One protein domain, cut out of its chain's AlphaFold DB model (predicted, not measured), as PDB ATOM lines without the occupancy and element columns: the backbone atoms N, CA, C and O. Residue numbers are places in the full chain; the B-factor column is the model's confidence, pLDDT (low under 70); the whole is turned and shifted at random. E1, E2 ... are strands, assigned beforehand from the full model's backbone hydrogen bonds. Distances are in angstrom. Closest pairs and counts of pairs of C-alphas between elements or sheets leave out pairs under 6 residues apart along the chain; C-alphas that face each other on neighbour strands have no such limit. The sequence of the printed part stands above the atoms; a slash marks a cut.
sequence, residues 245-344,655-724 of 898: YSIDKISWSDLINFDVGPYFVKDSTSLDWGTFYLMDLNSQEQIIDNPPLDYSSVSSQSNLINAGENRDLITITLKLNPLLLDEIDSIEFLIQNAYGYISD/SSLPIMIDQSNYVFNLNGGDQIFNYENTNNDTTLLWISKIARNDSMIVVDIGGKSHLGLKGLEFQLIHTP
ATOM      1  N   TYR A 245     -30.551 -29.049 -26.434       93.00
ATOM      2  CA  TYR A 245     -30.237 -27.840 -27.180       93.00
ATOM      3  C   TYR A 245     -28.740 -27.753 -27.488       93.00
ATOM      4  O   TYR A 245     -27.928 -28.453 -26.888       93.00
ATOM      5  N   SER A 246     -28.391 -26.864 -28.410       93.25
ATOM      6  CA  SER A 246     -27.038 -26.341 -28.603       93.25
ATOM      7  C   SER A 246     -27.029 -24.837 -28.333       93.25
ATOM      8  O   SER A 246     -28.055 -24.174 -28.496       93.25
ATOM      9  N   ILE A 247     -25.878 -24.280 -27.972       92.62
ATOM     10  CA  ILE A 247     -25.728 -22.836 -27.766       92.62
ATOM     11  C   ILE A 247     -25.558 -22.173 -29.141       92.62
ATOM     12  O   ILE A 247     -24.729 -22.607 -29.943       92.62
ATOM     13  N   ASP A 248     -26.410 -21.195 -29.456       91.38
ATOM     14  CA  ASP A 248     -26.403 -20.486 -30.744       91.38
ATOM     15  C   ASP A 248     -25.548 -19.221 -30.666       91.38
ATOM     16  O   ASP A 248     -24.645 -19.037 -31.479       91.38
ATOM     17  N   LYS A 249     -25.824 -18.369 -29.670       90.56
ATOM     18  CA  LYS A 249     -25.104 -17.115 -29.412       90.56
ATOM     19  C   LYS A 249     -25.371 -16.584 -28.003       90.56
ATOM     20  O   LYS A 249     -26.352 -16.979 -27.366       90.56
ATOM     21  N   ILE A 250     -24.570 -15.612 -27.590       91.75
ATOM     22  CA  ILE A 250     -24.694 -14.871 -26.333       91.75
ATOM     23  C   ILE A 250     -24.590 -13.357 -26.599       91.75
ATOM     24  O   ILE A 250     -23.985 -12.935 -27.584       91.75
ATOM     25  N   SER A 251     -25.216 -12.528 -25.765       90.81
ATOM     26  CA  SER A 251     -25.067 -11.068 -25.802       90.81
ATOM     27  C   SER A 251     -25.137 -10.450 -24.408       90.81
ATOM     28  O   SER A 251     -25.891 -10.939 -23.568       90.81
ATOM     29  N   TRP A 252     -24.416  -9.346 -24.193       89.56
ATOM     30  CA  TRP A 252     -24.581  -8.482 -23.019       89.56
ATOM     31  C   TRP A 252     -26.012  -7.944 -22.901       89.56
ATOM     32  O   TRP A 252     -26.709  -7.782 -23.908       89.56
ATOM     33  N   SER A 253     -26.456  -7.666 -21.674       85.69
ATOM     34  CA  SER A 253     -27.700  -6.926 -21.457       85.69
ATOM     35  C   SER A 253     -27.549  -5.466 -21.896       85.69
ATOM     36  O   SER A 253     -26.452  -4.911 -21.874       85.69
ATOM     37  N   ASP A 254     -28.663  -4.802 -22.219       76.75
ATOM     38  CA  ASP A 254     -28.686  -3.383 -22.622       76.75
ATOM     39  C   ASP A 254     -28.105  -2.416 -21.555       76.75
ATOM     40  O   ASP A 254     -27.960  -1.219 -21.810       76.75
ATOM     41  N   LEU A 255     -27.827  -2.905 -20.338       70.94
ATOM     42  CA  LEU A 255     -27.287  -2.139 -19.211       70.94
ATOM     43  C   LEU A 255     -25.759  -2.252 -19.073       70.94
ATOM     44  O   LEU A 255     -25.177  -1.535 -18.251       70.94
ATOM     45  N   ILE A 256     -25.115  -3.133 -19.841       76.75
ATOM     46  CA  ILE A 256     -23.662  -3.345 -19.862       76.75
ATOM     47  C   ILE A 256     -23.130  -2.859 -21.209       76.75
ATOM     48  O   ILE A 256     -23.634  -3.239 -22.262       76.75
ATOM     49  N   ASN A 257     -22.133  -1.976 -21.170       67.69
ATOM     50  CA  ASN A 257     -21.564  -1.340 -22.355       67.69
ATOM     51  C   ASN A 257     -20.080  -1.693 -22.471       67.69
ATOM     52  O   ASN A 257     -19.229  -0.815 -22.344       67.69
ATOM     53  N   PHE A 258     -19.810  -2.986 -22.639       74.06
ATOM     54  CA  PHE A 258     -18.488  -3.506 -22.988       74.06
ATOM     55  C   PHE A 258     -18.385  -3.624 -24.507       74.06
ATOM     56  O   PHE A 258     -19.378  -3.940 -25.176       74.06
ATOM     57  N   ASP A 259     -17.207  -3.316 -25.043       66.69
ATOM     58  CA  ASP A 259     -16.975  -3.297 -26.487       66.69
ATOM     59  C   ASP A 259     -16.768  -4.719 -27.046       66.69
ATOM     60  O   ASP A 259     -17.021  -4.952 -28.234       66.69
ATOM     61  N   VAL A 260     -16.373  -5.675 -26.192       75.06
ATOM     62  CA  VAL A 260     -16.079  -7.070 -26.547       75.06
ATOM     63  C   VAL A 260     -16.732  -8.057 -25.549       75.06
ATOM     64  O   VAL A 260     -17.308  -7.665 -24.531       75.06
ATOM     65  N   GLY A 261     -16.771  -9.353 -25.886       77.12
ATOM     66  CA  GLY A 261     -17.470 -10.393 -25.116       77.12
ATOM     67  C   GLY A 261     -19.004 -10.371 -25.256       77.12
ATOM     68  O   GLY A 261     -19.554  -9.703 -26.143       77.12
ATOM     69  N   PRO A 262     -19.744 -11.133 -24.430       87.94
ATOM     70  CA  PRO A 262     -19.275 -12.208 -23.544       87.94
ATOM     71  C   PRO A 262     -18.924 -13.481 -24.341       87.94
ATOM     72  O   PRO A 262     -19.273 -13.589 -25.520       87.94
ATOM     73  N   TYR A 263     -18.287 -14.460 -23.693       86.75
ATOM     74  CA  TYR A 263     -17.729 -15.651 -24.347       86.75
ATOM     75  C   TYR A 263     -18.345 -16.962 -23.847       86.75
ATOM     76  O   TYR A 263     -18.928 -17.007 -22.761       86.75
ATOM     77  N   PHE A 264     -18.236 -18.038 -24.635       89.25
ATOM     78  CA  PHE A 264     -18.737 -19.362 -24.252       89.25
ATOM     79  C   PHE A 264     -18.040 -20.536 -24.952       89.25
ATOM     80  O   PHE A 264     -17.616 -20.437 -26.108       89.25
ATOM     81  N   VAL A 265     -18.034 -21.690 -24.281       87.50
ATOM     82  CA  VAL A 265     -17.548 -22.962 -24.834       87.50
ATOM     83  C   VAL A 265     -18.665 -23.652 -25.613       87.50
ATOM     84  O   VAL A 265     -19.704 -24.047 -25.069       87.50
ATOM     85  N   LYS A 266     -18.463 -23.801 -26.925       85.69
ATOM     86  CA  LYS A 266     -19.485 -24.339 -27.837       85.69
ATOM     87  C   LYS A 266     -19.408 -25.851 -28.026       85.69
ATOM     88  O   LYS A 266     -20.443 -26.459 -28.323       85.69
ATOM     89  N   ASP A 267     -18.224 -26.447 -27.900       83.81
ATOM     90  CA  ASP A 267     -18.030 -27.871 -28.167       83.81
ATOM     91  C   ASP A 267     -18.790 -28.742 -27.159       83.81
ATOM     92  O   ASP A 267     -18.472 -28.773 -25.978       83.81
ATOM     93  N   SER A 268     -19.789 -29.483 -27.644       82.81
ATOM     94  CA  SER A 268     -20.605 -30.384 -26.826       82.81
ATOM     95  C   SER A 268     -19.903 -31.663 -26.380       82.81
ATOM     96  O   SER A 268     -20.516 -32.440 -25.648       82.81
ATOM     97  N   THR A 269     -18.687 -31.925 -26.867       81.88
ATOM     98  CA  THR A 269     -17.867 -33.051 -26.399       81.88
ATOM     99  C   THR A 269     -16.931 -32.687 -25.249       81.88
ATOM    100  O   THR A 269     -16.470 -33.596 -24.562       81.88
ATOM    101  N   SER A 270     -16.717 -31.391 -24.993       83.06
ATOM    102  CA  SER A 270     -15.944 -30.899 -23.852       83.06
ATOM    103  C   SER A 270     -16.705 -31.053 -22.527       83.06
ATOM    104  O   SER A 270     -17.935 -30.932 -22.478       83.06
ATOM    105  N   LEU A 271     -15.965 -31.283 -21.437       82.19
ATOM    106  CA  LEU A 271     -16.487 -31.221 -20.066       82.19
ATOM    107  C   LEU A 271     -16.939 -29.799 -19.693       82.19
ATOM    108  O   LEU A 271     -17.891 -29.642 -18.927       82.19
ATOM    109  N   ASP A 272     -16.334 -28.789 -20.316       84.12
ATOM    110  CA  ASP A 272     -16.631 -27.368 -20.125       84.12
ATOM    111  C   ASP A 272     -17.749 -26.872 -21.050       84.12
ATOM    112  O   ASP A 272     -18.007 -25.675 -21.165       84.12
ATOM    113  N   TRP A 273     -18.451 -27.782 -21.738       88.56
ATOM    114  CA  TRP A 273     -19.583 -27.401 -22.572       88.56
ATOM    115  C   TRP A 273     -20.613 -26.607 -21.766       88.56
ATOM    116  O   TRP A 273     -21.101 -27.053 -20.724       88.56
ATOM    117  N   GLY A 274     -20.987 -25.437 -22.282       87.81
ATOM    118  CA  GLY A 274     -21.918 -24.548 -21.596       87.81
ATOM    119  C   GLY A 274     -21.298 -23.696 -20.502       87.81
ATOM    120  O   GLY A 274     -22.061 -23.083 -19.760       87.81
ATOM    121  N   THR A 275     -19.970 -23.615 -20.409       89.88
ATOM    122  CA  THR A 275     -19.287 -22.588 -19.616       89.88
ATOM    123  C   THR A 275     -19.344 -21.244 -20.340       89.88
ATOM    124  O   THR A 275     -19.153 -21.164 -21.559       89.88
ATOM    125  N   PHE A 276     -19.662 -20.194 -19.587       89.38
ATOM    126  CA  PHE A 276     -19.794 -18.813 -20.030       89.38
ATOM    127  C   PHE A 276     -18.840 -17.926 -19.241       89.38
ATOM    128  O   PHE A 276     -18.842 -17.965 -18.011       89.38
ATOM    129  N   TYR A 277     -18.112 -17.075 -19.958       86.31
ATOM    130  CA  TYR A 277     -17.173 -16.113 -19.392       86.31
ATOM    131  C   TYR A 277     -17.687 -14.698 -19.660       86.31
ATOM    132  O   TYR A 277     -17.825 -14.255 -20.806       86.31
ATOM    133  N   LEU A 278     -18.041 -14.001 -18.586       87.06
ATOM    134  CA  LEU A 278     -18.561 -12.642 -18.586       87.06
ATOM    135  C   LEU A 278     -17.425 -11.717 -18.179       87.06
ATOM    136  O   LEU A 278     -17.259 -11.373 -17.013       87.06
ATOM    137  N   MET A 279     -16.655 -11.340 -19.182       77.81
ATOM    138  CA  MET A 279     -15.461 -10.518 -19.085       77.81
ATOM    139  C   MET A 279     -15.280  -9.792 -20.418       77.81
ATOM    140  O   MET A 279     -15.798 -10.236 -21.446       77.81
ATOM    141  N   ASP A 280     -14.598  -8.659 -20.385       69.62
ATOM    142  CA  ASP A 280     -14.218  -7.847 -21.541       69.62
ATOM    143  C   ASP A 280     -12.774  -8.191 -21.944       69.62
ATOM    144  O   ASP A 280     -11.816  -7.647 -21.393       69.62
ATOM    145  N   LEU A 281     -12.610  -9.183 -22.821       64.38
ATOM    146  CA  LEU A 281     -11.291  -9.614 -23.298       64.38
ATOM    147  C   LEU A 281     -10.955  -8.895 -24.601       64.38
ATOM    148  O   LEU A 281     -11.839  -8.571 -25.392       64.38
ATOM    149  N   ASN A 282      -9.667  -8.769 -24.916       59.97
ATOM    150  CA  ASN A 282      -9.231  -8.204 -26.198       59.97
ATOM    151  C   ASN A 282      -9.555  -9.101 -27.423       59.97
ATOM    152  O   ASN A 282      -9.264  -8.728 -28.562       59.97
ATOM    153  N   SER A 283     -10.199 -10.262 -27.230       65.81
ATOM    154  CA  SER A 283     -10.598 -11.189 -28.300       65.81
ATOM    155  C   SER A 283     -11.974 -10.871 -28.888       65.81
ATOM    156  O   SER A 283     -12.985 -10.922 -28.193       65.81
ATOM    157  N   GLN A 284     -12.057 -10.638 -30.202       68.31
ATOM    158  CA  GLN A 284     -13.337 -10.410 -30.896       68.31
ATOM    159  C   GLN A 284     -14.177 -11.686 -31.102       68.31
ATOM    160  O   GLN A 284     -15.362 -11.583 -31.441       68.31
ATOM    161  N   GLU A 285     -13.601 -12.881 -30.932       77.75
ATOM    162  CA  GLU A 285     -14.316 -14.146 -31.115       77.75
ATOM    163  C   GLU A 285     -14.984 -14.603 -29.815       77.75
ATOM    164  O   GLU A 285     -14.322 -14.939 -28.845       77.75
ATOM    165  N   GLN A 286     -16.322 -14.654 -29.801       79.19
ATOM    166  CA  GLN A 286     -17.112 -15.063 -28.626       79.19
ATOM    167  C   GLN A 286     -17.098 -16.580 -28.349       79.19
ATOM    168  O   GLN A 286     -17.604 -17.017 -27.316       79.19
ATOM    169  N   ILE A 287     -16.611 -17.396 -29.291       81.25
ATOM    170  CA  ILE A 287     -16.543 -18.857 -29.151       81.25
ATOM    171  C   ILE A 287     -15.124 -19.219 -28.742       81.25
ATOM    172  O   ILE A 287     -14.184 -18.794 -29.402       81.25
ATOM    173  N   ILE A 288     -15.002 -20.029 -27.695       73.88
ATOM    174  CA  ILE A 288     -13.722 -20.508 -27.177       73.88
ATOM    175  C   ILE A 288     -13.624 -22.013 -27.434       73.88
ATOM    176  O   ILE A 288     -14.604 -22.746 -27.224       73.88
ATOM    177  N   ASP A 289     -12.453 -22.454 -27.889       62.56
ATOM    178  CA  ASP A 289     -12.082 -23.865 -27.983       62.56
ATOM    179  C   ASP A 289     -11.544 -24.351 -26.630       62.56
ATOM    180  O   ASP A 289     -10.863 -23.612 -25.942       62.56
ATOM    181  N   ASN A 290     -11.854 -25.586 -26.235       55.69
ATOM    182  CA  ASN A 290     -11.328 -26.198 -25.006       55.69
ATOM    183  C   ASN A 290      -9.786 -26.282 -25.080       55.69
ATOM    184  O   ASN A 290      -9.340 -26.910 -26.052       55.69
ATOM    185  N   PRO A 291      -8.961 -25.733 -24.149       50.38
ATOM    186  CA  PRO A 291      -9.137 -25.378 -22.707       50.38
ATOM    187  C   PRO A 291      -9.640 -23.941 -22.375       50.38
ATOM    188  O   PRO A 291      -9.872 -23.166 -23.298       50.38
ATOM    189  N   PRO A 292      -9.877 -23.566 -21.085       54.97
ATOM    190  CA  PRO A 292     -10.284 -22.207 -20.679       54.97
ATOM    191  C   PRO A 292      -9.416 -21.086 -21.273       54.97
ATOM    192  O   PRO A 292      -8.245 -21.288 -21.580       54.97
ATOM    193  N   LEU A 293     -10.025 -19.905 -21.425       55.50
ATOM    194  CA  LEU A 293      -9.368 -18.699 -21.930       55.50
ATOM    195  C   LEU A 293      -8.145 -18.330 -21.094       55.50
ATOM    196  O   LEU A 293      -8.213 -18.275 -19.871       55.50
ATOM    197  N   ASP A 294      -7.084 -17.994 -21.809       50.44
ATOM    198  CA  ASP A 294      -5.922 -17.279 -21.313       50.44
ATOM    199  C   ASP A 294      -6.340 -15.823 -20.993       50.44
ATOM    200  O   ASP A 294      -6.813 -15.090 -21.874       50.44
ATOM    201  N   TYR A 295      -6.295 -15.449 -19.709       51.44
ATOM    202  CA  TYR A 295      -6.812 -14.170 -19.192       51.44
ATOM    203  C   TYR A 295      -5.813 -13.006 -19.352       51.44
ATOM    204  O   TYR A 295      -6.183 -11.858 -19.096       51.44
ATOM    205  N   SER A 296      -4.632 -13.308 -19.899       41.41
ATOM    206  CA  SER A 296      -3.504 -12.454 -20.304       41.41
ATOM    207  C   SER A 296      -3.723 -11.054 -20.792       41.41
ATOM    208  O   SER A 296      -2.891 -10.175 -20.622       41.41
ATOM    209  N   SER A 297      -4.796 -10.833 -21.530       43.19
ATOM    210  CA  SER A 297      -4.881  -9.641 -22.368       43.19
ATOM    211  C   SER A 297      -5.707  -8.524 -21.741       43.19
ATOM    212  O   SER A 297      -6.105  -7.594 -22.443       43.19
ATOM    213  N   VAL A 298      -6.036  -8.602 -20.451       50.66
ATOM    214  CA  VAL A 298      -7.100  -7.785 -19.860       50.66
ATOM    215  C   VAL A 298      -6.559  -6.620 -19.032       50.66
ATOM    216  O   VAL A 298      -6.555  -6.638 -17.804       50.66
ATOM    217  N   SER A 299      -6.222  -5.520 -19.704       45.12
ATOM    218  CA  SER A 299      -5.907  -4.259 -19.029       45.12
ATOM    219  C   SER A 299      -7.183  -3.556 -18.534       45.12
ATOM    220  O   SER A 299      -7.989  -3.075 -19.336       45.12
ATOM    221  N   SER A 300      -7.351  -3.427 -17.216       51.69
ATOM    222  CA  SER A 300      -8.338  -2.561 -16.539       51.69
ATOM    223  C   SER A 300      -9.799  -2.674 -17.027       51.69
ATOM    224  O   SER A 300     -10.288  -1.879 -17.833       51.69
ATOM    225  N   GLN A 301     -10.565  -3.612 -16.468       58.03
ATOM    226  CA  GLN A 301     -12.011  -3.668 -16.706       58.03
ATOM    227  C   GLN A 301     -12.785  -2.733 -15.771       58.03
ATOM    228  O   GLN A 301     -12.511  -2.630 -14.572       58.03
ATOM    229  N   SER A 302     -13.824  -2.080 -16.294       66.25
ATOM    230  CA  SER A 302     -14.865  -1.512 -15.433       66.25
ATOM    231  C   SER A 302     -15.689  -2.635 -14.796       66.25
ATOM    232  O   SER A 302     -15.865  -3.687 -15.402       66.25
ATOM    233  N   ASN A 303     -16.191  -2.428 -13.577       74.00
ATOM    234  CA  ASN A 303     -16.910  -3.483 -12.862       74.00
ATOM    235  C   ASN A 303     -18.138  -3.960 -13.663       74.00
ATOM    236  O   ASN A 303     -19.035  -3.166 -13.963       74.00
ATOM    237  N   LEU A 304     -18.212  -5.266 -13.936       80.06
ATOM    238  CA  LEU A 304     -19.391  -5.958 -14.458       80.06
ATOM    239  C   LEU A 304     -20.610  -5.738 -13.546       80.06
ATOM    240  O   LEU A 304     -21.724  -5.506 -14.023       80.06
ATOM    241  N   ILE A 305     -20.391  -5.783 -12.226       81.25
ATOM    242  CA  ILE A 305     -21.386  -5.458 -11.195       81.25
ATOM    243  C   ILE A 305     -20.726  -4.544 -10.164       81.25
ATOM    244  O   ILE A 305     -19.745  -4.942  -9.545       81.25
ATOM    245  N   ASN A 306     -21.263  -3.341  -9.940       81.62
ATOM    246  CA  ASN A 306     -20.779  -2.475  -8.861       81.62
ATOM    247  C   ASN A 306     -21.237  -2.978  -7.485       81.62
ATOM    248  O   ASN A 306     -22.286  -3.617  -7.360       81.62
ATOM    249  N   ALA A 307     -20.495  -2.623  -6.433       76.94
ATOM    250  CA  ALA A 307     -20.851  -2.966  -5.059       76.94
ATOM    251  C   ALA A 307     -22.277  -2.493  -4.703       76.94
ATOM    252  O   ALA A 307     -22.616  -1.313  -4.808       76.94
ATOM    253  N   GLY A 308     -23.129  -3.435  -4.291       72.12
ATOM    254  CA  GLY A 308     -24.525  -3.186  -3.924       72.12
ATOM    255  C   GLY A 308     -25.498  -3.072  -5.104       72.12
ATOM    256  O   GLY A 308     -26.683  -2.797  -4.882       72.12
ATOM    257  N   GLU A 309     -25.045  -3.289  -6.342       79.31
ATOM    258  CA  GLU A 309     -25.879  -3.257  -7.545       79.31
ATOM    259  C   GLU A 309     -26.540  -4.621  -7.830       79.31
ATOM    260  O   GLU A 309     -26.016  -5.690  -7.509       79.31
ATOM    261  N   ASN A 310     -27.721  -4.583  -8.454       84.44
ATOM    262  CA  ASN A 310     -28.318  -5.732  -9.131       84.44
ATOM    263  C   ASN A 310     -28.660  -5.359 -10.575       84.44
ATOM    264  O   ASN A 310     -29.089  -4.236 -10.850       84.44
ATOM    265  N   ARG A 311     -28.443  -6.288 -11.504       84.62
ATOM    266  CA  ARG A 311     -28.710  -6.074 -12.930       84.62
ATOM    267  C   ARG A 311     -28.806  -7.389 -13.692       84.62
ATOM    268  O   ARG A 311     -28.280  -8.411 -13.255       84.62
ATOM    269  N   ASP A 312     -29.467  -7.337 -14.843       87.94
ATOM    270  CA  ASP A 312     -29.373  -8.393 -15.849       87.94
ATOM    271  C   ASP A 312     -27.987  -8.330 -16.506       87.94
ATOM    272  O   ASP A 312     -27.508  -7.245 -16.851       87.94
ATOM    273  N   LEU A 313     -27.341  -9.481 -16.657       91.06
ATOM    274  CA  LEU A 313     -25.964  -9.595 -17.129       91.06
ATOM    275  C   LEU A 313     -25.913  -9.933 -18.618       91.06
ATOM    276  O   LEU A 313     -25.359  -9.183 -19.418       91.06
ATOM    277  N   ILE A 314     -26.524 -11.049 -19.007       93.31
ATOM    278  CA  ILE A 314     -26.438 -11.581 -20.369       93.31
ATOM    279  C   ILE A 314     -27.745 -12.230 -20.810       93.31
ATOM    280  O   ILE A 314     -28.554 -12.676 -19.992       93.31
ATOM    281  N   THR A 315     -27.886 -12.351 -22.125       93.50
ATOM    282  CA  THR A 315     -28.924 -13.124 -22.798       93.50
ATOM    283  C   THR A 315     -28.278 -14.240 -23.615       93.50
ATOM    284  O   THR A 315     -27.519 -13.991 -24.554       93.50
ATOM    285  N   ILE A 316     -28.618 -15.486 -23.295       94.75
ATOM    286  CA  ILE A 316     -28.152 -16.691 -23.982       94.75
ATOM    287  C   ILE A 316     -29.250 -17.164 -24.933       94.75
ATOM    288  O   ILE A 316     -30.392 -17.399 -24.534       94.75
ATOM    289  N   THR A 317     -28.906 -17.338 -26.206       94.75
ATOM    290  CA  THR A 317     -29.805 -17.917 -27.207       94.75
ATOM    291  C   THR A 317     -29.421 -19.372 -27.459       94.75
ATOM    292  O   THR A 317     -28.317 -19.678 -27.907       94.75
ATOM    293  N   LEU A 318     -30.358 -20.278 -27.207       94.94
ATOM    294  CA  LEU A 318     -30.210 -21.720 -27.359       94.94
ATOM    295  C   LEU A 318     -31.064 -22.215 -28.523       94.94
ATOM    296  O   LEU A 318     -32.215 -21.808 -28.685       94.94
ATOM    297  N   LYS A 319     -30.531 -23.140 -29.314       94.19
ATOM    298  CA  LYS A 319     -31.240 -23.792 -30.415       94.19
ATOM    299  C   LYS A 319     -31.669 -25.190 -29.999       94.19
ATOM    300  O   LYS A 319     -30.827 -26.026 -29.683       94.19
ATOM    301  N   LEU A 320     -32.970 -25.462 -30.025       92.94
ATOM    302  CA  LEU A 320     -33.511 -26.786 -29.717       92.94
ATOM    303  C   LEU A 320     -32.992 -27.837 -30.696       92.94
ATOM    304  O   LEU A 320     -32.919 -27.597 -31.905       92.94
ATOM    305  N   ASN A 321     -32.691 -29.027 -30.178       91.38
ATOM    306  CA  ASN A 321     -32.313 -30.157 -31.009       91.38
ATOM    307  C   ASN A 321     -33.515 -30.575 -31.881       91.38
ATOM    308  O   ASN A 321     -34.535 -31.019 -31.343       91.38
ATOM    309  N   PRO A 322     -33.425 -30.458 -33.221       88.56
ATOM    310  CA  PRO A 322     -34.555 -30.709 -34.111       88.56
ATOM    311  C   PRO A 322     -35.047 -32.160 -34.061       88.56
ATOM    312  O   PRO A 322     -36.207 -32.410 -34.376       88.56
ATOM    313  N   LEU A 323     -34.195 -33.106 -33.647       87.25
ATOM    314  CA  LEU A 323     -34.555 -34.520 -33.508       87.25
ATOM    315  C   LEU A 323     -35.485 -34.789 -32.320       87.25
ATOM    316  O   LEU A 323     -36.100 -35.848 -32.275       87.25
ATOM    317  N   LEU A 324     -35.573 -33.856 -31.368       87.19
ATOM    318  CA  LEU A 324     -36.278 -34.047 -30.102       87.19
ATOM    319  C   LEU A 324     -37.566 -33.222 -29.992       87.19
ATOM    320  O   LEU A 324     -38.256 -33.332 -28.985       87.19
ATOM    321  N   LEU A 325     -37.913 -32.402 -30.992       82.81
ATOM    322  CA  LEU A 325     -39.016 -31.429 -30.895       82.81
ATOM    323  C   LEU A 325     -40.376 -32.046 -30.531       82.81
ATOM    324  O   LEU A 325     -41.162 -31.385 -29.859       82.81
ATOM    325  N   ASP A 326     -40.624 -33.289 -30.947       83.62
ATOM    326  CA  ASP A 326     -41.853 -34.032 -30.645       83.62
ATOM    327  C   ASP A 326     -41.702 -34.989 -29.439       83.62
ATOM    328  O   ASP A 326     -42.663 -35.652 -29.052       83.62
ATOM    329  N   GLU A 327     -40.502 -35.092 -28.854       86.00
ATOM    330  CA  GLU A 327     -40.163 -36.056 -27.793       86.00
ATOM    331  C   GLU A 327     -39.925 -35.409 -26.417       86.00
ATOM    332  O   GLU A 327     -39.925 -36.110 -25.402       86.00
ATOM    333  N   ILE A 328     -39.737 -34.084 -26.350       89.50
ATOM    334  CA  ILE A 328     -39.521 -33.355 -25.093       89.50
ATOM    335  C   ILE A 328     -40.600 -32.292 -24.853       89.50
ATOM    336  O   ILE A 328     -40.898 -31.478 -25.721       89.50
ATOM    337  N   ASP A 329     -41.145 -32.259 -23.633       90.12
ATOM    338  CA  ASP A 329     -42.145 -31.265 -23.204       90.12
ATOM    339  C   ASP A 329     -41.554 -30.158 -22.311       90.12
ATOM    340  O   ASP A 329     -42.159 -29.101 -22.116       90.12
ATOM    341  N   SER A 330     -40.365 -30.387 -21.750       92.00
ATOM    342  CA  SER A 330     -39.686 -29.453 -20.855       92.00
ATOM    343  C   SER A 330     -38.168 -29.593 -20.915       92.00
ATOM    344  O   SER A 330     -37.634 -30.636 -21.313       92.00
ATOM    345  N   ILE A 331     -37.481 -28.542 -20.474       93.56
ATOM    346  CA  ILE A 331     -36.034 -28.517 -20.252       93.56
ATOM    347  C   ILE A 331     -35.779 -28.074 -18.819       93.56
ATOM    348  O   ILE A 331     -36.419 -27.155 -18.318       93.56
ATOM    349  N   GLU A 332     -34.865 -28.778 -18.172       93.31
ATOM    350  CA  GLU A 332     -34.369 -28.479 -16.839       93.31
ATOM    351  C   GLU A 332     -33.004 -27.810 -16.993       93.31
ATOM    352  O   GLU A 332     -32.095 -28.424 -17.550       93.31
ATOM    353  N   PHE A 333     -32.890 -26.552 -16.574       93.75
ATOM    354  CA  PHE A 333     -31.648 -25.784 -16.612       93.75
ATOM    355  C   PHE A 333     -31.021 -25.736 -15.224       93.75
ATOM    356  O   PHE A 333     -31.711 -25.450 -14.241       93.75
ATOM    357  N   LEU A 334     -29.713 -25.973 -15.155       91.62
ATOM    358  CA  LEU A 334     -28.934 -25.844 -13.929       91.62
ATOM    359  C   LEU A 334     -27.740 -24.929 -14.181       91.62
ATOM    360  O   LEU A 334     -27.067 -25.061 -15.200       91.62
ATOM    361  N   ILE A 335     -27.492 -24.025 -13.236       90.50
ATOM    362  CA  ILE A 335     -26.258 -23.242 -13.163       90.50
ATOM    363  C   ILE A 335     -25.302 -23.994 -12.230       90.50
ATOM    364  O   ILE A 335     -25.742 -24.495 -11.193       90.50
ATOM    365  N   GLN A 336     -24.027 -24.104 -12.595       86.88
ATOM    366  CA  GLN A 336     -22.962 -24.724 -11.796       86.88
ATOM    367  C   GLN A 336     -21.644 -23.955 -11.960       86.88
ATOM    368  O   GLN A 336     -21.551 -23.094 -12.830       86.88
ATOM    369  N   ASN A 337     -20.654 -24.262 -11.112       83.69
ATOM    370  CA  ASN A 337     -19.280 -23.745 -11.201       83.69
ATOM    371  C   ASN A 337     -19.213 -22.217 -11.365       83.69
ATOM    372  O   ASN A 337     -18.548 -21.715 -12.261       83.69
ATOM    373  N   ALA A 338     -19.978 -21.491 -10.544       86.31
ATOM    374  CA  ALA A 338     -20.068 -20.041 -10.637       86.31
ATOM    375  C   ALA A 338     -18.985 -19.355  -9.785       86.31
ATOM    376  O   ALA A 338     -18.991 -19.493  -8.556       86.31
ATOM    377  N   TYR A 339     -18.119 -18.572 -10.424       82.69
ATOM    378  CA  TYR A 339     -17.024 -17.821  -9.806       82.69
ATOM    379  C   TYR A 339     -17.057 -16.361 -10.264       82.69
ATOM    380  O   TYR A 339     -17.464 -16.058 -11.383       82.69
ATOM    381  N   GLY A 340     -16.682 -15.438  -9.386       80.44
ATOM    382  CA  GLY A 340     -16.533 -14.017  -9.692       80.44
ATOM    383  C   GLY A 340     -15.112 -13.565  -9.416       80.44
ATOM    384  O   GLY A 340     -14.491 -14.072  -8.491       80.44
ATOM    385  N   TYR A 341     -14.628 -12.599 -10.183       76.62
ATOM    386  CA  TYR A 341     -13.282 -12.049 -10.045       76.62
ATOM    387  C   TYR A 341     -13.372 -10.606  -9.530       76.62
ATOM    388  O   TYR A 341     -14.210  -9.834 -10.016       76.62
ATOM    389  N   ILE A 342     -12.566 -10.249  -8.531       71.62
ATOM    390  CA  ILE A 342     -12.468  -8.898  -7.941       71.62
ATOM    391  C   ILE A 342     -11.067  -8.326  -8.205       71.62
ATOM    392  O   ILE A 342     -10.131  -9.104  -8.303       71.62
ATOM    393  N   SER A 343     -10.914  -7.001  -8.348       55.28
ATOM    394  CA  SER A 343      -9.581  -6.395  -8.559       55.28
ATOM    395  C   SER A 343      -8.896  -5.909  -7.287       55.28
ATOM    396  O   SER A 343      -7.679  -5.918  -7.244       55.28
ATOM    397  N   ASP A 344      -9.651  -5.480  -6.273       56.22
ATOM    398  CA  ASP A 344      -9.081  -4.726  -5.153       56.22
ATOM    399  C   ASP A 344      -9.372  -5.482  -3.850       56.22
ATOM    400  O   ASP A 344     -10.487  -5.421  -3.315       56.22
ATOM    401  N   SER A 655      -7.725 -14.053  -6.579       58.19
ATOM    402  CA  SER A 655      -8.730 -12.996  -6.791       58.19
ATOM    403  C   SER A 655     -10.137 -13.547  -7.085       58.19
ATOM    404  O   SER A 655     -11.059 -12.796  -7.427       58.19
ATOM    405  N   SER A 656     -10.326 -14.869  -6.956       68.25
ATOM    406  CA  SER A 656     -11.589 -15.556  -7.240       68.25
ATOM    407  C   SER A 656     -12.495 -15.689  -6.006       68.25
ATOM    408  O   SER A 656     -12.081 -16.051  -4.904       68.25
ATOM    409  N   LEU A 657     -13.788 -15.424  -6.193       74.25
ATOM    410  CA  LEU A 657     -14.831 -15.519  -5.176       74.25
ATOM    411  C   LEU A 657     -15.932 -16.487  -5.641       74.25
ATOM    412  O   LEU A 657     -16.557 -16.242  -6.677       74.25
ATOM    413  N   PRO A 658     -16.263 -17.548  -4.880       76.56
ATOM    414  CA  PRO A 658     -17.380 -18.420  -5.228       76.56
ATOM    415  C   PRO A 658     -18.713 -17.661  -5.166       76.56
ATOM    416  O   PRO A 658     -19.022 -16.978  -4.184       76.56
ATOM    417  N   ILE A 659     -19.540 -17.816  -6.200       81.50
ATOM    418  CA  ILE A 659     -20.840 -17.144  -6.304       81.50
ATOM    419  C   ILE A 659     -21.964 -18.076  -5.860       81.50
ATOM    420  O   ILE A 659     -22.058 -19.235  -6.266       81.50
ATOM    421  N   MET A 660     -22.881 -17.550  -5.047       83.25
ATOM    422  CA  MET A 660     -24.060 -18.296  -4.625       83.25
ATOM    423  C   MET A 660     -25.107 -18.342  -5.744       83.25
ATOM    424  O   MET A 660     -25.460 -17.326  -6.337       83.25
ATOM    425  N   ILE A 661     -25.671 -19.519  -5.996       84.69
ATOM    426  CA  ILE A 661     -26.755 -19.702  -6.967       84.69
ATOM    427  C   ILE A 661     -28.089 -19.682  -6.210       84.69
ATOM    428  O   ILE A 661     -28.277 -20.481  -5.292       84.69
ATOM    429  N   ASP A 662     -29.011 -18.781  -6.573       81.06
ATOM    430  CA  ASP A 662     -30.274 -18.583  -5.831       81.06
ATOM    431  C   ASP A 662     -31.176 -19.829  -5.868       81.06
ATOM    432  O   ASP A 662     -31.678 -20.280  -4.837       81.06
ATOM    433  N   GLN A 663     -31.339 -20.429  -7.052       78.94
ATOM    434  CA  GLN A 663     -32.049 -21.692  -7.236       78.94
ATOM    435  C   GLN A 663     -31.205 -22.634  -8.080       78.94
ATOM    436  O   GLN A 663     -30.787 -22.304  -9.185       78.94
ATOM    437  N   SER A 664     -30.991 -23.851  -7.590       70.06
ATOM    438  CA  SER A 664     -30.152 -24.828  -8.289       70.06
ATOM    439  C   SER A 664     -30.814 -25.437  -9.533       70.06
ATOM    440  O   SER A 664     -30.176 -26.223 -10.225       70.06
ATOM    441  N   ASN A 665     -32.096 -25.152  -9.799       84.56
ATOM    442  CA  ASN A 665     -32.862 -25.817 -10.853       84.56
ATOM    443  C   ASN A 665     -34.030 -24.966 -11.388       84.56
ATOM    444  O   ASN A 665     -34.918 -24.579 -10.624       84.56
ATOM    445  N   TYR A 666     -34.075 -24.775 -12.711       90.81
ATOM    446  CA  TYR A 666     -35.135 -24.069 -13.431       90.81
ATOM    447  C   TYR A 666     -35.805 -24.975 -14.470       90.81
ATOM    448  O   TYR A 666     -35.227 -25.313 -15.504       90.81
ATOM    449  N   VAL A 667     -37.071 -25.332 -14.234       91.00
ATOM    450  CA  VAL A 667     -37.851 -26.176 -15.153       91.00
ATOM    451  C   VAL A 667     -38.685 -25.317 -16.103       91.00
ATOM    452  O   VAL A 667     -39.711 -24.751 -15.714       91.00
ATOM    453  N   PHE A 668     -38.291 -25.289 -17.374       93.25
ATOM    454  CA  PHE A 668     -38.999 -24.591 -18.441       93.25
ATOM    455  C   PHE A 668     -39.913 -25.536 -19.226       93.25
ATOM    456  O   PHE A 668     -39.462 -26.512 -19.826       93.25
ATOM    457  N   ASN A 669     -41.214 -25.236 -19.259       90.56
ATOM    458  CA  ASN A 669     -42.181 -25.971 -20.076       90.56
ATOM    459  C   ASN A 669     -42.194 -25.410 -21.503       90.56
ATOM    460  O   ASN A 669     -42.578 -24.260 -21.713       90.56
ATOM    461  N   LEU A 670     -41.848 -26.240 -22.488       88.25
ATOM    462  CA  LEU A 670     -41.718 -25.833 -23.889       88.25
ATOM    463  C   LEU A 670     -43.050 -25.408 -24.519       88.25
ATOM    464  O   LEU A 670     -43.052 -24.636 -25.475       88.25
ATOM    465  N   ASN A 671     -44.171 -25.900 -23.989       85.19
ATOM    466  CA  ASN A 671     -45.526 -25.554 -24.422       85.19
ATOM    467  C   ASN A 671     -46.142 -24.417 -23.580       85.19
ATOM    468  O   ASN A 671     -47.306 -24.056 -23.777       85.19
ATOM    469  N   GLY A 672     -45.387 -23.881 -22.616       80.62
ATOM    470  CA  GLY A 672     -45.760 -22.730 -21.802       80.62
ATOM    471  C   GLY A 672     -45.516 -21.390 -22.503       80.62
ATOM    472  O   GLY A 672     -45.048 -21.329 -23.636       80.62
ATOM    473  N   GLY A 673     -45.864 -20.301 -21.817       85.88
ATOM    474  CA  GLY A 673     -45.400 -18.958 -22.180       85.88
ATOM    475  C   GLY A 673     -44.098 -18.608 -21.459       85.88
ATOM    476  O   GLY A 673     -43.599 -19.403 -20.663       85.88
ATOM    477  N   ASP A 674     -43.595 -17.399 -21.703       90.56
ATOM    478  CA  ASP A 674     -42.414 -16.848 -21.031       90.56
ATOM    479  C   ASP A 674     -42.512 -16.971 -19.501       90.56
ATOM    480  O   ASP A 674     -43.551 -16.674 -18.897       90.56
ATOM    481  N   GLN A 675     -41.413 -17.381 -18.873       91.56
ATOM    482  CA  GLN A 675     -41.268 -17.489 -17.426       91.56
ATOM    483  C   GLN A 675     -40.284 -16.431 -16.933       91.56
ATOM    484  O   GLN A 675     -39.192 -16.304 -17.475       91.56
ATOM    485  N   ILE A 676     -40.682 -15.673 -15.912       89.75
ATOM    486  CA  ILE A 676     -39.845 -14.674 -15.239       89.75
ATOM    487  C   ILE A 676     -39.625 -15.160 -13.813       89.75
ATOM    488  O   ILE A 676     -40.589 -15.532 -13.135       89.75
ATOM    489  N   PHE A 677     -38.379 -15.126 -13.364       89.12
ATOM    490  CA  PHE A 677     -37.966 -15.563 -12.040       89.12
ATOM    491  C   PHE A 677     -37.367 -14.375 -11.285       89.12
ATOM    492  O   PHE A 677     -36.591 -13.593 -11.830       89.12
ATOM    493  N   ASN A 678     -37.746 -14.243 -10.018       82.44
ATOM    494  CA  ASN A 678     -37.132 -13.287  -9.106       82.44
ATOM    495  C   ASN A 678     -36.245 -14.067  -8.141       82.44
ATOM    496  O   ASN A 678     -36.643 -15.154  -7.723       82.44
ATOM    497  N   TYR A 679     -35.106 -13.492  -7.766       80.75
ATOM    498  CA  TYR A 679     -34.279 -14.054  -6.706       80.75
ATOM    499  C   TYR A 679     -34.968 -13.903  -5.342       80.75
ATOM    500  O   TYR A 679     -35.679 -12.918  -5.099       80.75
ATOM    501  N   GLU A 680     -34.775 -14.872  -4.448       74.00
ATOM    502  CA  GLU A 680     -35.394 -14.873  -3.115       74.00
ATOM    503  C   GLU A 680     -34.434 -14.407  -2.014       74.00
ATOM    504  O   GLU A 680     -34.879 -13.903  -0.975       74.00
ATOM    505  N   ASN A 681     -33.120 -14.541  -2.221       69.50
ATOM    506  CA  ASN A 681     -32.137 -14.188  -1.204       69.50
ATOM    507  C   ASN A 681     -32.055 -12.663  -0.970       69.50
ATOM    508  O   ASN A 681     -31.775 -11.864  -1.864       69.50
ATOM    509  N   THR A 682     -32.300 -12.258   0.279       66.31
ATOM    510  CA  THR A 682     -32.319 -10.851   0.722       66.31
ATOM    511  C   THR A 682     -31.075 -10.445   1.506       66.31
ATOM    512  O   THR A 682     -31.004  -9.300   1.959       66.31
ATOM    513  N   ASN A 683     -30.094 -11.339   1.670       70.50
ATOM    514  CA  ASN A 683     -28.825 -10.980   2.285       70.50
ATOM    515  C   ASN A 683     -28.102  -9.950   1.398       70.50
ATOM    516  O   ASN A 683     -28.042 -10.079   0.169       70.50
ATOM    517  N   ASN A 684     -27.644  -8.865   2.014       64.81
ATOM    518  CA  ASN A 684     -26.957  -7.784   1.315       64.81
ATOM    519  C   ASN A 684     -25.450  -7.999   1.236       64.81
ATOM    520  O   ASN A 684     -24.839  -7.352   0.399       64.81
ATOM    521  N   ASP A 685     -24.916  -8.959   1.993       66.56
ATOM    522  CA  ASP A 685     -23.489  -9.287   2.049       66.56
ATOM    523  C   ASP A 685     -23.184 -10.570   1.248       66.56
ATOM    524  O   ASP A 685     -22.313 -11.358   1.599       66.56
ATOM    525  N   THR A 686     -23.980 -10.862   0.211       73.00
ATOM    526  CA  THR A 686     -23.819 -12.066  -0.620       73.00
ATOM    527  C   THR A 686     -23.849 -11.732  -2.098       73.00
ATOM    528  O   THR A 686     -24.735 -11.003  -2.553       73.00
ATOM    529  N   THR A 687     -22.932 -12.341  -2.844       81.62
ATOM    530  CA  THR A 687     -22.899 -12.320  -4.308       81.62
ATOM    531  C   THR A 687     -23.710 -13.490  -4.866       81.62
ATOM    532  O   THR A 687     -23.528 -14.632  -4.441       81.62
ATOM    533  N   LEU A 688     -24.660 -13.197  -5.758       87.75
ATOM    534  CA  LEU A 688     -25.727 -14.097  -6.200       87.75
ATOM    535  C   LEU A 688     -25.909 -14.080  -7.720       87.75
ATOM    536  O   LEU A 688     -25.937 -13.007  -8.323       87.75
ATOM    537  N   LEU A 689     -26.152 -15.258  -8.299       90.81
ATOM    538  CA  LEU A 689     -26.495 -15.468  -9.710       90.81
ATOM    539  C   LEU A 689     -27.809 -16.256  -9.837       90.81
ATOM    540  O   LEU A 689     -28.065 -17.188  -9.065       90.81
ATOM    541  N   TRP A 690     -28.654 -15.897 -10.805       92.94
ATOM    542  CA  TRP A 690     -29.905 -16.613 -11.090       92.94
ATOM    543  C   TRP A 690     -30.331 -16.463 -12.558       92.94
ATOM    544  O   TRP A 690     -29.951 -15.514 -13.240       92.94
ATOM    545  N   ILE A 691     -31.180 -17.373 -13.045       93.69
ATOM    546  CA  ILE A 691     -31.875 -17.183 -14.327       93.69
ATOM    547  C   ILE A 691     -33.031 -16.210 -14.099       93.69
ATOM    548  O   ILE A 691     -33.950 -16.554 -13.363       93.69
ATOM    549  N   SER A 692     -33.025 -15.022 -14.711       92.00
ATOM    550  CA  SER A 692     -34.071 -14.003 -14.524       92.00
ATOM    551  C   SER A 692     -35.274 -14.211 -15.448       92.00
ATOM    552  O   SER A 692     -36.416 -13.914 -15.072       92.00
ATOM    553  N   LYS A 693     -35.065 -14.791 -16.634       93.62
ATOM    554  CA  LYS A 693     -36.145 -15.092 -17.580       93.62
ATOM    555  C   LYS A 693     -35.798 -16.251 -18.507       93.62
ATOM    556  O   LYS A 693     -34.667 -16.389 -18.952       93.62
ATOM    557  N   ILE A 694     -36.805 -17.051 -18.857       94.69
ATOM    558  CA  ILE A 694     -36.734 -18.029 -19.946       94.69
ATOM    559  C   ILE A 694     -37.919 -17.802 -20.886       94.69
ATOM    560  O   ILE A 694     -39.077 -17.804 -20.462       94.69
ATOM    561  N   ALA A 695     -37.641 -17.609 -22.170       93.19
ATOM    562  CA  ALA A 695     -38.641 -17.406 -23.213       93.19
ATOM    563  C   ALA A 695     -38.371 -18.304 -24.420       93.19
ATOM    564  O   ALA A 695     -37.236 -18.691 -24.688       93.19
ATOM    565  N   ARG A 696     -39.417 -18.625 -25.184       89.94
ATOM    566  CA  ARG A 696     -39.305 -19.453 -26.393       89.94
ATOM    567  C   ARG A 696     -39.809 -18.697 -27.613       89.94
ATOM    568  O   ARG A 696     -40.903 -18.141 -27.599       89.94
ATOM    569  N   ASN A 697     -39.042 -18.764 -28.696       86.38
ATOM    570  CA  ASN A 697     -39.435 -18.299 -30.019       86.38
ATOM    571  C   ASN A 697     -39.195 -19.422 -31.043       86.38
ATOM    572  O   ASN A 697     -38.069 -19.644 -31.487       86.38
ATOM    573  N   ASP A 698     -40.250 -20.166 -31.378       82.06
ATOM    574  CA  ASP A 698     -40.218 -21.340 -32.259       82.06
ATOM    575  C   ASP A 698     -39.199 -22.422 -31.831       82.06
ATOM    576  O   ASP A 698     -39.444 -23.187 -30.892       82.06
ATOM    577  N   SER A 699     -38.069 -22.520 -32.536       85.75
ATOM    578  CA  SER A 699     -36.980 -23.473 -32.268       85.75
ATOM    579  C   SER A 699     -35.862 -22.888 -31.402       85.75
ATOM    580  O   SER A 699     -34.890 -23.589 -31.129       85.75
ATOM    581  N   MET A 700     -35.990 -21.629 -30.979       92.00
ATOM    582  CA  MET A 700     -35.012 -20.944 -30.141       92.00
ATOM    583  C   MET A 700     -35.563 -20.746 -28.728       92.00
ATOM    584  O   MET A 700     -36.740 -20.428 -28.546       92.00
ATOM    585  N   ILE A 701     -34.698 -20.902 -27.734       94.19
ATOM    586  CA  ILE A 701     -34.946 -20.541 -26.339       94.19
ATOM    587  C   ILE A 701     -34.007 -19.396 -25.990       94.19
ATOM    588  O   ILE A 701     -32.845 -19.401 -26.381       94.19
ATOM    589  N   VAL A 702     -34.527 -18.409 -25.281       94.81
ATOM    590  CA  VAL A 702     -33.790 -17.247 -24.799       94.81
ATOM    591  C   VAL A 702     -33.771 -17.326 -23.280       94.81
ATOM    592  O   VAL A 702     -34.837 -17.416 -22.669       94.81
ATOM    593  N   VAL A 703     -32.577 -17.344 -22.695       94.88
ATOM    594  CA  VAL A 703     -32.339 -17.423 -21.251       94.88
ATOM    595  C   VAL A 703     -31.608 -16.155 -20.823       94.88
ATOM    596  O   VAL A 703     -30.496 -15.915 -21.284       94.88
ATOM    597  N   ASP A 704     -32.226 -15.359 -19.959       93.88
ATOM    598  CA  ASP A 704     -31.615 -14.160 -19.383       93.88
ATOM    599  C   ASP A 704     -31.059 -14.492 -17.992       93.88
ATOM    600  O   ASP A 704     -31.721 -15.169 -17.196       93.88
ATOM    601  N   ILE A 705     -29.842 -14.031 -17.707       93.38
ATOM    602  CA  ILE A 705     -29.126 -14.274 -16.447       93.38
ATOM    603  C   ILE A 705     -29.002 -12.958 -15.683       93.38
ATOM    604  O   ILE A 705     -28.538 -11.962 -16.239       93.38
ATOM    605  N   GLY A 706     -29.398 -12.959 -14.412       91.44
ATOM    606  CA  GLY A 706     -29.296 -11.819 -13.505       91.44
ATOM    607  C   GLY A 706     -28.270 -12.052 -12.400       91.44
ATOM    608  O   GLY A 706     -28.067 -13.188 -11.966       91.44
ATOM    609  N   GLY A 707     -27.641 -10.970 -11.942       89.94
ATOM    610  CA  GLY A 707     -26.643 -10.992 -10.876       89.94
ATOM    611  C   GLY A 707     -26.816  -9.866  -9.857       89.94
ATOM    612  O   GLY A 707     -27.332  -8.785 -10.161       89.94
ATOM    613  N   LYS A 708     -26.377 -10.132  -8.627       87.56
ATOM    614  CA  LYS A 708     -26.253  -9.163  -7.528       87.56
ATOM    615  C   LYS A 708     -24.907  -9.387  -6.856       87.56
ATOM    616  O   LYS A 708     -24.576 -10.528  -6.555       87.56
ATOM    617  N   SER A 709     -24.178  -8.321  -6.552       83.56
ATOM    618  CA  SER A 709     -22.939  -8.421  -5.782       83.56
ATOM    619  C   SER A 709     -22.876  -7.354  -4.702       83.56
ATOM    620  O   SER A 709     -23.341  -6.230  -4.884       83.56
ATOM    621  N   HIS A 710     -22.313  -7.722  -3.558       75.31
ATOM    622  CA  HIS A 710     -21.992  -6.785  -2.482       75.31
ATOM    623  C   HIS A 710     -20.604  -6.148  -2.666       75.31
ATOM    624  O   HIS A 710     -20.348  -5.092  -2.099       75.31
ATOM    625  N   LEU A 711     -19.773  -6.747  -3.525       77.62
ATOM    626  CA  LEU A 711     -18.453  -6.273  -3.947       77.62
ATOM    627  C   LEU A 711     -18.478  -5.882  -5.430       77.62
ATOM    628  O   LEU A 711     -19.334  -6.356  -6.183       77.62
ATOM    629  N   GLY A 712     -17.550  -5.032  -5.862       78.38
ATOM    630  CA  GLY A 712     -17.340  -4.784  -7.288       78.38
ATOM    631  C   GLY A 712     -16.769  -6.031  -7.964       78.38
ATOM    632  O   GLY A 712     -15.688  -6.457  -7.587       78.38
ATOM    633  N   LEU A 713     -17.476  -6.624  -8.930       81.12
ATOM    634  CA  LEU A 713     -16.949  -7.744  -9.723       81.12
ATOM    635  C   LEU A 713     -16.407  -7.229 -11.052       81.12
ATOM    636  O   LEU A 713     -17.123  -6.505 -11.745       81.12
ATOM    637  N   LYS A 714     -15.197  -7.643 -11.424       77.12
ATOM    638  CA  LYS A 714     -14.590  -7.399 -12.740       77.12
ATOM    639  C   LYS A 714     -15.079  -8.404 -13.770       77.12
ATOM    640  O   LYS A 714     -15.608  -8.002 -14.799       77.12
ATOM    641  N   GLY A 715     -15.019  -9.689 -13.429       81.44
ATOM    642  CA  GLY A 715     -15.465 -10.784 -14.284       81.44
ATOM    643  C   GLY A 715     -16.357 -11.779 -13.553       81.44
ATOM    644  O   GLY A 715     -16.441 -11.788 -12.321       81.44
ATOM    645  N   LEU A 716     -17.035 -12.626 -14.321       85.31
ATOM    646  CA  LEU A 716     -17.840 -13.726 -13.800       85.31
ATOM    647  C   LEU A 716     -17.770 -14.931 -14.741       85.31
ATOM    648  O   LEU A 716     -17.904 -14.785 -15.950       85.31
ATOM    649  N   GLU A 717     -17.637 -16.125 -14.185       87.38
ATOM    650  CA  GLU A 717     -17.686 -17.397 -14.903       87.38
ATOM    651  C   GLU A 717     -18.797 -18.275 -14.327       87.38
ATOM    652  O   GLU A 717     -19.021 -18.272 -13.117       87.38
ATOM    653  N   PHE A 718     -19.522 -19.007 -15.176       90.12
ATOM    654  CA  PHE A 718     -20.431 -20.070 -14.737       90.12
ATOM    655  C   PHE A 718     -20.761 -21.050 -15.866       90.12
ATOM    656  O   PHE A 718     -20.690 -20.708 -17.046       90.12
ATOM    657  N   GLN A 719     -21.245 -22.240 -15.510       91.19
ATOM    658  CA  GLN A 719     -21.710 -23.252 -16.457       91.19
ATOM    659  C   GLN A 719     -23.241 -23.378 -16.454       91.19
ATOM    660  O   GLN A 719     -23.855 -23.525 -15.396       91.19
ATOM    661  N   LEU A 720     -23.874 -23.357 -17.634       92.94
ATOM    662  CA  LEU A 720     -25.295 -23.673 -17.827       92.94
ATOM    663  C   LEU A 720     -25.443 -25.063 -18.451       92.94
ATOM    664  O   LEU A 720     -25.160 -25.266 -19.631       92.94
ATOM    665  N   ILE A 721     -25.980 -26.001 -17.679       92.00
ATOM    666  CA  ILE A 721     -26.179 -27.387 -18.109       92.00
ATOM    667  C   ILE A 721     -27.660 -27.773 -18.126       92.00
ATOM    668  O   ILE A 721     -28.546 -27.033 -17.687       92.00
ATOM    669  N   HIS A 722     -27.942 -28.960 -18.660       91.56
ATOM    670  CA  HIS A 722     -29.269 -29.562 -18.651       91.56
ATOM    671  C   HIS A 722     -29.181 -31.082 -18.574       91.56
ATOM    672  O   HIS A 722     -28.194 -31.674 -18.999       91.56
ATOM    673  N   THR A 723     -30.251 -31.726 -18.114       89.19
ATOM    674  CA  THR A 723     -30.368 -33.188 -18.142       89.19
ATOM    675  C   THR A 723     -30.545 -33.670 -19.594       89.19
ATOM    676  O   THR A 723     -31.584 -33.356 -20.191       89.19
ATOM    677  N   PRO A 724     -29.617 -34.442 -20.196       89.00
ATOM    678  CA  PRO A 724     -29.749 -34.904 -21.582       89.00
ATOM    679  C   PRO A 724     -30.966 -35.821 -21.808       89.00
ATOM    680  O   PRO A 724     -31.619 -36.288 -20.870       89.00
TER     681      PRO A 724
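AT A GLANCE: This is residues 245 to 344 and 655 to 724 of the 898 residues of an uncharacterized protein of Flavobacteriaceae bacterium TMED238 (UniProt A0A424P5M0). Two strongly twisted sheets stand face to face as a sandwich: a branched sheet of E2, E3, E5, E6, E7 and E10, and a sheet of four strands in the order E1, E4, E9, E8. Residues 264 to 265 of E2 pair with residues 287 to 288 of the long link 279 to 309; at E8, the long link 670 to 687 pairs through residues 675 to 676. The printed part has 170 residues with no named helix and ten named strands, E1 to E10 in order, both sheets antiparallel; the class is all strand, though the strands hold 72 residues, under half. The whole is compact, with a radius of gyration of the C-alphas of 15.7 A and spans of 51 by 37 by 27 A.

IN THESE COORDINATES: In the branched sheet, E5 is the longest strand, residues 330 to 341, 33.4 A from C-alpha 330 at (-39.686, -29.453, -20.855) to C-alpha 341 at (-13.282, -12.049, -10.045). E10 is residues 715 to 722, 23.7 A. The short strands are E2, residues 263 to 265; E3, 275 to 278; E6, 656 to 658; and E7, 666 to 669. In the other sheet, E1 is residues 245 to 252, 20.6 A, from C-alpha 245 at (-30.237, -27.840, -27.180), and bends by 54 degrees at residue 248. E4 is 310 to 320, 29.9 A; E8 is 688 to 697, 27.8 A; E9 is 700 to 708, 27.0 A.

HOW THE PARTS SIT: E5 has E10 on one side, with N 336 and O 719 2.9 A apart. On its other side are E7, beside residues 330 to 333, with N 331 and O 668 at 2.9 A, and E6, beside residues 339 to 341, with N 340 and O 657 at 2.8 A. E3 is beside E10, N 276 and O 718 at 2.8 A, and forms a hairpin with E2, N 263 and O 277 at 2.9 A. In the other sheet, N 317 of E4 and O 249 of E1 are 2.8 A apart, and N 703 of E9 and O 316 of E4 2.9 A. E8 and E9 form a hairpin, N 702 and O 695 at 2.8 A. The facing parts of the two sheets are 8.9 A apart centre to centre, their strands at 32 degrees.

THE WHOLE: The C-alphas farthest apart, those of Asp 326 and Asp 344, are 50.8 A apart. Residues 345 to 654 are cut out, with 8.4 A between C-alphas 344 and 655. The links E3 to E4 and E7 to E8 are long. Mean pLDDT of the printed part is 81.2; 29 residues are under 70, among them 289 to 302.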